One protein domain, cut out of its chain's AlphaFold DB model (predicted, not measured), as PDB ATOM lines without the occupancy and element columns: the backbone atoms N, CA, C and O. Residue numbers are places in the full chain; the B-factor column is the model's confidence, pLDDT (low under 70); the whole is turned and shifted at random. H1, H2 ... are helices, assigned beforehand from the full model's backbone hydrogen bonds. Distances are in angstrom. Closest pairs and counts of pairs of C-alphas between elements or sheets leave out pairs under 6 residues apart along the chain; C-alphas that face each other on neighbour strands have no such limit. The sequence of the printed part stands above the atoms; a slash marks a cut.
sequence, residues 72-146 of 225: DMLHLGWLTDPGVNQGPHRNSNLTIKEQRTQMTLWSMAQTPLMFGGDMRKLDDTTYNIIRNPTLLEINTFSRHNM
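Overview. This is residues 72 to 146 of the 225 residues of an uncharacterized protein of Coptis chinensis (UniProt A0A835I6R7). One helix, H1, has two shorter helices, H2 and then H3, packed on it one after the other, and the three run nearly the same way. Before H1 a long loop, residues 72 to 95, makes one end of the elongated outline; after H1 residues 110 to 123 fold back to the start of H2. The printed part has 75 residues and three named helices, H1, H2, H3 along the chain, with no named strand; the class is all helix, though the helices hold 30 of the 75 residues. It is compact, with a radius of gyration of the C-alphas of 13.1 A, and spans 40 by 26 by 19 A.

Arrangement. Start at Asp 72 and go on to residues 78 to 79, which pair antiparallel with residues 90 to 91. Next come H1, residues 96 to 109, and H2, residues 124 to 130; they touch, the closest C-alphas being those of Arg 100 and Ile 129, 6.6 A apart. They run the same way at a shallow tilt of 17 degrees. H3, residues 133 to 141, touches residues 103 to 109 of H1 alone, the closest C-alphas being those of Ser 107 and Asn 139, 4.4 A apart. H1 and H3 run the same way at a shallow tilt of 23 degrees. H2 and H3 are apart, but only just: their closest C-alphas are 8.2 A apart. In H1, H2 and H3 every O i to N i+4 pair is within hydrogen-bond range.

Along the chain. Find C-alpha 96 at (194.653, 111.185, 128.746); from there H1 runs 19.9 A to C-alpha 109. H2 begins at C-alpha 124, at (199.274, 116.161, 138.186), and is 10.1 A long. H3 is 11.7 A long and ends at C-alpha 141, at (185.713, 134.873, 126.356).

Size, cuts and confidence. The two C-alphas farthest apart are those of Pro 88 and His 144, 40.9 A. The printed part has no cut; the link H1 to H2 is long and the link H2 to H3 tight. Look for pLDDT under 70 at residues 82 to 83, 85 to 87 and 145 to 146; the mean of the printed part is 83.5.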
ATOM      1  N   ASP A  72     176.877 118.226 130.969       78.62
ATOM      2  CA  ASP A  72     177.070 117.409 132.159       78.62
ATOM      3  C   ASP A  72     178.506 117.524 132.714       78.62
ATOM      4  O   ASP A  72     179.401 118.172 132.150       78.62
ATOM      5  N   MET A  73     178.723 116.924 133.880       84.69
ATOM      6  CA  MET A  73     179.960 117.032 134.648       84.69
ATOM      7  C   MET A  73     181.171 116.407 133.931       84.69
ATOM      8  O   MET A  73     181.080 115.431 133.179       84.69
ATOM      9  N   LEU A  74     182.362 116.935 134.222       86.19
ATOM     10  CA  LEU A  74     183.633 116.396 133.748       86.19
ATOM     11  C   LEU A  74     183.953 115.081 134.465       86.19
ATOM     12  O   LEU A  74     184.120 115.036 135.687       86.19
ATOM     13  N   HIS A  75     184.110 114.020 133.678       86.62
ATOM     14  CA  HIS A  75     184.366 112.661 134.153       86.62
ATOM     15  C   HIS A  75     185.870 112.426 134.350       86.62
ATOM     16  O   HIS A  75     186.488 111.560 133.725       86.62
ATOM     17  N   LEU A  76     186.475 113.221 135.228       87.06
ATOM     18  CA  LEU A  76     187.917 113.263 135.447       87.06
ATOM     19  C   LEU A  76     188.282 112.853 136.880       87.06
ATOM     20  O   LEU A  76     187.538 113.111 137.822       87.06
ATOM     21  N   GLY A  77     189.460 112.248 137.043       86.31
ATOM     22  CA  GLY A  77     190.006 111.890 138.353       86.31
ATOM     23  C   GLY A  77     189.311 110.699 139.023       86.31
ATOM     24  O   GLY A  77     188.989 109.702 138.372       86.31
ATOM     25  N   TRP A  78     189.146 110.799 140.342       85.06
ATOM     26  CA  TRP A  78     188.593 109.759 141.210       85.06
ATOM     27  C   TRP A  78     187.066 109.877 141.287       85.06
ATOM     28  O   TRP A  78     186.556 110.847 141.844       85.06
ATOM     29  N   LEU A  79     186.347 108.904 140.727       84.62
ATOM     30  CA  LEU A  79     184.900 108.934 140.502       84.62
ATOM     31  C   LEU A  79     184.186 107.782 141.220       84.62
ATOM     32  O   LEU A  79     184.798 106.786 141.609       84.62
ATOM     33  N   THR A  80     182.868 107.909 141.339       80.12
ATOM     34  CA  THR A  80     181.960 106.848 141.797       80.12
ATOM     35  C   THR A  80     181.083 106.404 140.621       80.12
ATOM     36  O   THR A  80     180.890 107.161 139.667       80.12
ATOM     37  N   ASP A  81     180.572 105.176 140.656       75.00
ATOM     38  CA  ASP A  81     179.664 104.681 139.623       75.00
ATOM     39  C   ASP A  81     178.346 105.481 139.551       75.00
ATOM     40  O   ASP A  81     177.880 106.037 140.552       75.00
ATOM     41  N   PRO A  82     177.730 105.573 138.358       68.19
ATOM     42  CA  PRO A  82     176.501 106.334 138.176       68.19
ATOM     43  C   PRO A  82     175.354 105.740 139.003       68.19
ATOM     44  O   PRO A  82     175.126 104.532 139.001       68.19
ATOM     45  N   GLY A  83     174.605 106.602 139.693       66.12
ATOM     46  CA  GLY A  83     173.426 106.208 140.472       66.12
ATOM     47  C   GLY A  83     173.717 105.653 141.870       66.12
ATOM     48  O   GLY A  83     172.775 105.318 142.586       66.12
ATOM     49  N   VAL A  84     174.985 105.595 142.293       71.50
ATOM     50  CA  VAL A  84     175.359 105.236 143.667       71.50
ATOM     51  C   VAL A  84     175.952 106.440 144.402       71.50
ATOM     52  O   VAL A  84     176.954 107.020 143.996       71.50
ATOM     53  N   ASN A  85     175.332 106.817 145.524       67.00
ATOM     54  CA  ASN A  85     175.797 107.943 146.348       67.00
ATOM     55  C   ASN A  85     177.108 107.620 147.082       67.00
ATOM     56  O   ASN A  85     177.909 108.505 147.371       67.00
ATOM     57  N   GLN A  86     177.309 106.343 147.403       61.38
ATOM     58  CA  GLN A  86     178.507 105.788 148.023       61.38
ATOM     59  C   GLN A  86     178.685 104.393 147.424       61.38
ATOM     60  O   GLN A  86     177.852 103.513 147.625       61.38
ATOM     61  N   GLY A  87     179.715 104.212 146.613       66.56
ATOM     62  CA  GLY A  87     179.966 102.976 145.876       66.56
ATOM     63  C   GLY A  87     181.456 102.823 145.609       66.56
ATOM     64  O   GLY A  87     182.219 103.722 145.973       66.56
ATOM     65  N   PRO A  88     181.900 101.697 145.021       72.50
ATOM     66  CA  PRO A  88     183.315 101.464 144.798       72.50
ATOM     67  C   PRO A  88     183.871 102.605 143.956       72.50
ATOM     68  O   PRO A  88     183.456 102.843 142.822       72.50
ATOM     69  N   HIS A  89     184.781 103.361 144.553       80.56
ATOM     70  CA  HIS A  89     185.413 104.432 143.829       80.56
ATOM     71  C   HIS A  89     186.420 103.855 142.846       80.56
ATOM     72  O   HIS A  89     187.155 102.914 143.161       80.56
ATOM     73  N   ARG A  90     186.486 104.462 141.671       82.06
ATOM     74  CA  ARG A  90     187.415 104.083 140.619       82.06
ATOM     75  C   ARG A  90     188.067 105.314 140.026       82.06
ATOM     76  O   ARG A  90     187.524 106.417 140.066       82.06
ATOM     77  N   ASN A  91     189.219 105.103 139.412       83.25
ATOM     78  CA  ASN A  91     189.749 106.098 138.497       83.25
ATOM     79  C   ASN A  91     188.827 106.229 137.281       83.25
ATOM     80  O   ASN A  91     188.111 105.293 136.901       83.25
ATOM     81  N   SER A  92     188.849 107.407 136.663       83.56
ATOM     82  CA  SER A  92     188.251 107.595 135.348       83.56
ATOM     83  C   SER A  92     188.811 106.561 134.369       83.56
ATOM     84  O   SER A  92     190.016 106.322 134.318       83.56
ATOM     85  N   ASN A  93     187.918 105.959 133.582       86.00
ATOM     86  CA  ASN A  93     188.284 105.008 132.530       86.00
ATOM     87  C   ASN A  93     188.756 105.725 131.252       86.00
ATOM     88  O   ASN A  93     189.062 105.066 130.264       86.00
ATOM     89  N   LEU A  94     188.786 107.063 131.258       85.75
ATOM     90  CA  LEU A  94     189.215 107.866 130.122       85.75
ATOM     91  C   LEU A  94     190.738 107.914 130.030       85.75
ATOM     92  O   LEU A  94     191.436 108.266 130.985       85.75
ATOM     93  N   THR A  95     191.248 107.660 128.833       89.75
ATOM     94  CA  THR A  95     192.643 107.911 128.477       89.75
ATOM     95  C   THR A  95     192.956 109.407 128.542       89.75
ATOM     96  O   THR A  95     192.090 110.255 128.344       89.75
ATOM     97  N   ILE A  96     194.228 109.772 128.728       88.25
ATOM     98  CA  ILE A  96     194.653 111.185 128.746       88.25
ATOM     99  C   ILE A  96     194.242 111.939 127.469       88.25
ATOM    100  O   ILE A  96     193.945 113.132 127.517       88.25
ATOM    101  N   LYS A  97     194.198 111.256 126.317       87.94
ATOM    102  CA  LYS A  97     193.730 111.850 125.058       87.94
ATOM    103  C   LYS A  97     192.241 112.180 125.123       87.94
ATOM    104  O   LYS A  97     191.863 113.287 124.765       87.94
ATOM    105  N   GLU A  98     191.420 111.264 125.626       89.19
ATOM    106  CA  GLU A  98     189.981 111.484 125.795       89.19
ATOM    107  C   GLU A  98     189.691 112.569 126.831       89.19
ATOM    108  O   GLU A  98     188.855 113.429 126.579       89.19
ATOM    109  N   GLN A  99     190.436 112.608 127.941       89.94
ATOM    110  CA  GLN A  99     190.321 113.676 128.939       89.94
ATOM    111  C   GLN A  99     190.618 115.056 128.329       89.94
ATOM    112  O   GLN A  99     189.894 116.023 128.569       89.94
ATOM    113  N   ARG A 100     191.659 115.152 127.489       89.88
ATOM    114  CA  ARG A 100     191.981 116.383 126.748       89.88
ATOM    115  C   ARG A 100     190.885 116.750 125.753       89.88
ATOM    116  O   ARG A 100     190.519 117.921 125.676       89.88
ATOM    117  N   THR A 101     190.354 115.779 125.017       88.88
ATOM    118  CA  THR A 101     189.250 115.999 124.074       88.88
ATOM    119  C   THR A 101     187.991 116.472 124.792       88.88
ATOM    120  O   THR A 101     187.377 117.433 124.339       88.88
ATOM    121  N   GLN A 102     187.651 115.880 125.942       90.12
ATOM    122  CA  GLN A 102     186.530 116.304 126.781       90.12
ATOM    123  C   GLN A 102     186.705 117.759 127.226       90.12
ATOM    124  O   GLN A 102     185.854 118.596 126.946       90.12
ATOM    125  N   MET A 103     187.847 118.100 127.829       90.25
ATOM    126  CA  MET A 103     188.105 119.474 128.273       90.25
ATOM    127  C   MET A 103     188.060 120.479 127.110       90.25
ATOM    128  O   MET A 103     187.527 121.581 127.249       90.25
ATOM    129  N   THR A 104     188.588 120.095 125.946       89.06
ATOM    130  CA  THR A 104     188.602 120.944 124.748       89.06
ATOM    131  C   THR A 104     187.191 121.176 124.214       89.06
ATOM    132  O   THR A 104     186.822 122.319 123.954       89.06
ATOM    133  N   LEU A 105     186.388 120.117 124.096       86.75
ATOM    134  CA  LEU A 105     185.023 120.203 123.584       86.75
ATOM    135  C   LEU A 105     184.121 121.023 124.515       86.75
ATOM    136  O   LEU A 105     183.384 121.876 124.029       86.75
ATOM    137  N   TRP A 106     184.223 120.833 125.834       87.00
ATOM    138  CA  TRP A 106     183.451 121.613 126.809       87.00
ATOM    139  C   TRP A 106     183.821 123.098 126.738       87.00
ATOM    140  O   TRP A 106     182.945 123.958 126.681       87.00
ATOM    141  N   SER A 107     185.119 123.401 126.631       86.88
ATOM    142  CA  SER A 107     185.595 124.783 126.510       86.88
ATOM    143  C   SER A 107     185.124 125.448 125.212       86.88
ATOM    144  O   SER A 107     184.715 126.605 125.225       86.88
ATOM    145  N   MET A 108     185.138 124.720 124.088       82.81
ATOM    146  CA  MET A 108     184.643 125.212 122.795       82.81
ATOM    147  C   MET A 108     183.119 125.352 122.749       82.81
ATOM    148  O   MET A 108     182.610 126.208 122.038       82.81
ATOM    149  N   ALA A 109     182.373 124.532 123.486       78.88
ATOM    150  CA  ALA A 109     180.918 124.638 123.568       78.88
ATOM    151  C   ALA A 109     180.449 125.728 124.548       78.88
ATOM    152  O   ALA A 109     179.263 126.048 124.577       78.88
ATOM    153  N   GLN A 110     181.375 126.316 125.308       80.56
ATOM    154  CA  GLN A 110     181.104 127.317 126.332       80.56
ATOM    155  C   GLN A 110     180.187 126.800 127.445       80.56
ATOM    156  O   GLN A 110     179.145 127.380 127.758       80.56
ATOM    157  N   THR A 111     180.553 125.653 128.010       79.38
ATOM    158  CA  THR A 111     179.725 124.945 128.987       79.38
ATOM    159  C   THR A 111     180.223 125.184 130.414       79.38
ATOM    160  O   THR A 111     181.395 125.519 130.638       79.38
ATOM    161  N   PRO A 112     179.360 125.015 131.431       83.38
ATOM    162  CA  PRO A 112     179.802 125.003 132.818       83.38
ATOM    163  C   PRO A 112     180.849 123.900 133.048       83.38
ATOM    164  O   PRO A 112     180.564 122.711 132.923       83.38
ATOM    165  N   LEU A 113     182.075 124.285 133.409       88.56
ATOM    166  CA  LEU A 113     183.152 123.340 133.717       88.56
ATOM    167  C   LEU A 113     183.021 122.843 135.162       88.56
ATOM    168  O   LEU A 113     183.657 123.372 136.073       88.56
ATOM    169  N   MET A 114     182.175 121.835 135.380       88.38
ATOM    170  CA  MET A 114     181.972 121.221 136.697       88.38
ATOM    171  C   MET A 114     182.817 119.951 136.842       88.38
ATOM    172  O   MET A 114     182.610 118.981 136.119       88.38
ATOM    173  N   PHE A 115     183.778 119.945 137.767       88.75
ATOM    174  CA  PHE A 115     184.619 118.774 138.034       88.75
ATOM    175  C   PHE A 115     183.859 117.740 138.875       88.75
ATOM    176  O   PHE A 115     183.462 118.041 139.998       88.75
ATOM    177  N   GLY A 116     183.662 116.532 138.338       85.69
ATOM    178  CA  GLY A 116     182.906 115.471 139.015       85.69
ATOM    179  C   GLY A 116     183.727 114.572 139.949       85.69
ATOM    180  O   GLY A 116     183.148 113.762 140.667       85.69
ATOM    181  N   GLY A 117     185.059 114.668 139.928       85.81
ATOM    182  CA  GLY A 117     185.944 113.813 140.725       85.81
ATOM    183  C   GLY A 117     186.277 114.356 142.120       85.81
ATOM    184  O   GLY A 117     186.016 115.511 142.451       85.81
ATOM    185  N   ASP A 118     186.939 113.535 142.938       86.81
ATOM    186  CA  ASP A 118     187.504 113.976 144.221       86.81
ATOM    187  C   ASP A 118     188.795 114.792 144.013       86.81
ATOM    188  O   ASP A 118     189.840 114.250 143.642       86.81
ATOM    189  N   MET A 119     188.744 116.099 144.296       86.75
ATOM    190  CA  MET A 119     189.892 117.010 144.160       86.75
ATOM    191  C   MET A 119     191.055 116.690 145.109       86.75
ATOM    192  O   MET A 119     192.179 117.112 144.854       86.75
ATOM    193  N   ARG A 120     190.822 115.940 146.195       87.19
ATOM    194  CA  ARG A 120     191.886 115.544 147.137       87.19
ATOM    195  C   ARG A 120     192.794 114.460 146.562       87.19
ATOM    196  O   ARG A 120     193.895 114.261 147.064       87.19
ATOM    197  N   LYS A 121     192.322 113.743 145.539       85.50
ATOM    198  CA  LYS A 121     193.036 112.662 144.850       85.50
ATOM    199  C   LYS A 121     193.306 113.022 143.389       85.50
ATOM    200  O   LYS A 121     193.129 112.196 142.495       85.50
ATOM    201  N   LEU A 122     193.671 114.275 143.142       88.06
ATOM    202  CA  LEU A 122     193.934 114.764 141.799       88.06
ATOM    203  C   LEU A 122     195.362 114.416 141.373       88.06
ATOM    204  O   LEU A 122     196.311 114.713 142.091       88.06
ATOM    205  N   ASP A 123     195.496 113.799 140.203       88.25
ATOM    206  CA  ASP A 123     196.794 113.561 139.571       88.25
ATOM    207  C   ASP A 123     197.302 114.832 138.870       88.25
ATOM    208  O   ASP A 123     196.512 115.622 138.337       88.25
ATOM    209  N   ASP A 124     198.623 115.001 138.802       90.38
ATOM    210  CA  ASP A 124     199.274 116.161 138.186       90.38
ATOM    211  C   ASP A 124     198.889 116.305 136.706       90.38
ATOM    212  O   ASP A 124     198.763 117.413 136.173       90.38
ATOM    213  N   THR A 125     198.658 115.182 136.017       89.19
ATOM    214  CA  THR A 125     198.236 115.194 134.611       89.19
ATOM    215  C   THR A 125     196.850 115.816 134.445       89.19
ATOM    216  O   THR A 125     196.666 116.695 133.599       89.19
ATOM    217  N   THR A 126     195.888 115.420 135.281       89.56
ATOM    218  CA  THR A 126     194.521 115.946 135.276       89.56
ATOM    219  C   THR A 126     194.487 117.396 135.758       89.56
ATOM    220  O   THR A 126     193.794 118.218 135.157       89.56
ATOM    221  N   TYR A 127     195.288 117.744 136.770       90.75
ATOM    222  CA  TYR A 127     195.439 119.123 137.237       90.75
ATOM    223  C   TYR A 127     195.867 120.070 136.107       90.75
ATOM    224  O   TYR A 127     195.241 121.110 135.888       90.75
ATOM    225  N   ASN A 128     196.871 119.673 135.321       90.88
ATOM    226  CA  ASN A 128     197.353 120.463 134.188       90.88
ATOM    227  C   ASN A 128     196.321 120.602 133.055       90.88
ATOM    228  O   ASN A 128     196.318 121.612 132.352       90.88
ATOM    229  N   ILE A 129     195.437 119.616 132.867       91.00
ATOM    230  CA  ILE A 129     194.348 119.696 131.879       91.00
ATOM    231  C   ILE A 129     193.307 120.734 132.318       91.00
ATOM    232  O   ILE A 129     192.913 121.579 131.514       91.00
ATOM    233  N   ILE A 130     192.894 120.700 133.587       90.06
ATOM    234  CA  ILE A 130     191.838 121.576 134.119       90.06
ATOM    235  C   ILE A 130     192.324 123.027 134.238       90.06
ATOM    236  O   ILE A 130     191.568 123.953 133.957       90.06
ATOM    237  N   ARG A 131     193.594 123.240 134.604       89.94
ATOM    238  CA  ARG A 131     194.197 124.579 134.739       89.94
ATOM    239  C   ARG A 131     194.731 125.143 133.414       89.94
ATOM    240  O   ARG A 131     195.472 126.121 133.425       89.94
ATOM    241  N   ASN A 132     194.423 124.546 132.264       90.31
ATOM    242  CA  ASN A 132     194.962 125.043 131.002       90.31
ATOM    243  C   ASN A 132     194.428 126.467 130.710       90.31
ATOM    244  O   ASN A 132     193.231 126.621 130.452       90.31
ATOM    245  N   PRO A 133     195.285 127.508 130.716       87.19
ATOM    246  CA  PRO A 133     194.830 128.894 130.637       87.19
ATOM    247  C   PRO A 133     194.169 129.204 129.292       87.19
ATOM    248  O   PRO A 133     193.222 129.982 129.239       87.19
ATOM    249  N   THR A 134     194.612 128.556 128.213       86.62
ATOM    250  CA  THR A 134     194.037 128.721 126.876       86.62
ATOM    251  C   THR A 134     192.621 128.151 126.807       86.62
ATOM    252  O   THR A 134     191.734 128.791 126.254       86.62
ATOM    253  N   LEU A 135     192.379 126.978 127.401       88.44
ATOM    254  CA  LEU A 135     191.041 126.375 127.434       88.44
ATOM    255  C   LEU A 135     190.074 127.203 128.291       88.44
ATOM    256  O   LEU A 135     188.943 127.452 127.879       88.44
ATOM    257  N   LEU A 136     190.541 127.702 129.436       88.75
ATOM    258  CA  LEU A 136     189.754 128.585 130.302       88.75
ATOM    259  C   LEU A 136     189.427 129.923 129.627       88.75
ATOM    260  O   LEU A 136     188.320 130.440 129.788       88.75
ATOM    261  N   GLU A 137     190.359 130.472 128.846       87.25
ATOM    262  CA  GLU A 137     190.133 131.694 128.074       87.25
ATOM    263  C   GLU A 137     189.091 131.468 126.979       87.25
ATOM    264  O   GLU A 137     188.162 132.268 126.855       87.25
ATOM    265  N   ILE A 138     189.183 130.351 126.249       85.31
ATOM    266  CA  ILE A 138     188.166 129.963 125.267       85.31
ATOM    267  C   ILE A 138     186.808 129.848 125.965       85.31
ATOM    268  O   ILE A 138     185.868 130.513 125.549       85.31
ATOM    269  N   ASN A 139     186.695 129.113 127.070       85.94
ATOM    270  CA  ASN A 139     185.413 128.959 127.760       85.94
ATOM    271  C   ASN A 139     184.833 130.292 128.282       85.94
ATOM    272  O   ASN A 139     183.624 130.490 128.329       85.94
ATOM    273  N   THR A 140     185.681 131.241 128.679       82.31
ATOM    274  CA  THR A 140     185.215 132.490 129.305       82.31
ATOM    275  C   THR A 140     184.895 133.576 128.280       82.31
ATOM    276  O   THR A 140     183.910 134.300 128.422       82.31
ATOM    277  N   PHE A 141     185.731 133.716 127.253       81.19
ATOM    278  CA  PHE A 141     185.713 134.873 126.356       81.19
ATOM    279  C   PHE A 141     185.297 134.545 124.925       81.19
ATOM    280  O   PHE A 141     185.045 135.478 124.156       81.19
ATOM    281  N   SER A 142     185.203 133.264 124.552       75.94
ATOM    282  CA  SER A 142     184.687 132.903 123.230       75.94
ATOM    283  C   SER A 142     183.228 133.342 123.064       75.94
ATOM    284  O   SER A 142     182.495 133.557 124.034       75.94
ATOM    285  N   ARG A 143     182.838 133.583 121.811       72.19
ATOM    286  CA  ARG A 143     181.502 134.041 121.418       72.19
ATOM    287  C   ARG A 143     181.162 133.448 120.060       72.19
ATOM    288  O   ARG A 143     182.031 133.401 119.193       72.19
ATOM    289  N   HIS A 144     179.889 133.112 119.855       70.19
ATOM    290  CA  HIS A 144     179.376 132.564 118.592       70.19
ATOM    291  C   HIS A 144     180.124 131.305 118.128       70.19
ATOM    292  O   HIS A 144     180.420 131.152 116.943       70.19
ATOM    293  N   ASN A 145     180.442 130.402 119.061       68.88
ATOM    294  CA  ASN A 145     181.076 129.140 118.699       68.88
ATOM    295  C   ASN A 145     180.074 128.316 117.896       68.88
ATOM    296  O   ASN A 145     178.942 128.084 118.323       68.88
ATOM    297  N   MET A 146     180.494 127.908 116.709       65.56
ATOM    298  CA  MET A 146     179.675 127.158 115.774       65.56
ATOM    299  C   MET A 146     180.511 126.039 115.175       65.56
ATOM    300  O   MET A 146     181.734 126.158 115.058       65.56
TER     301      MET A 146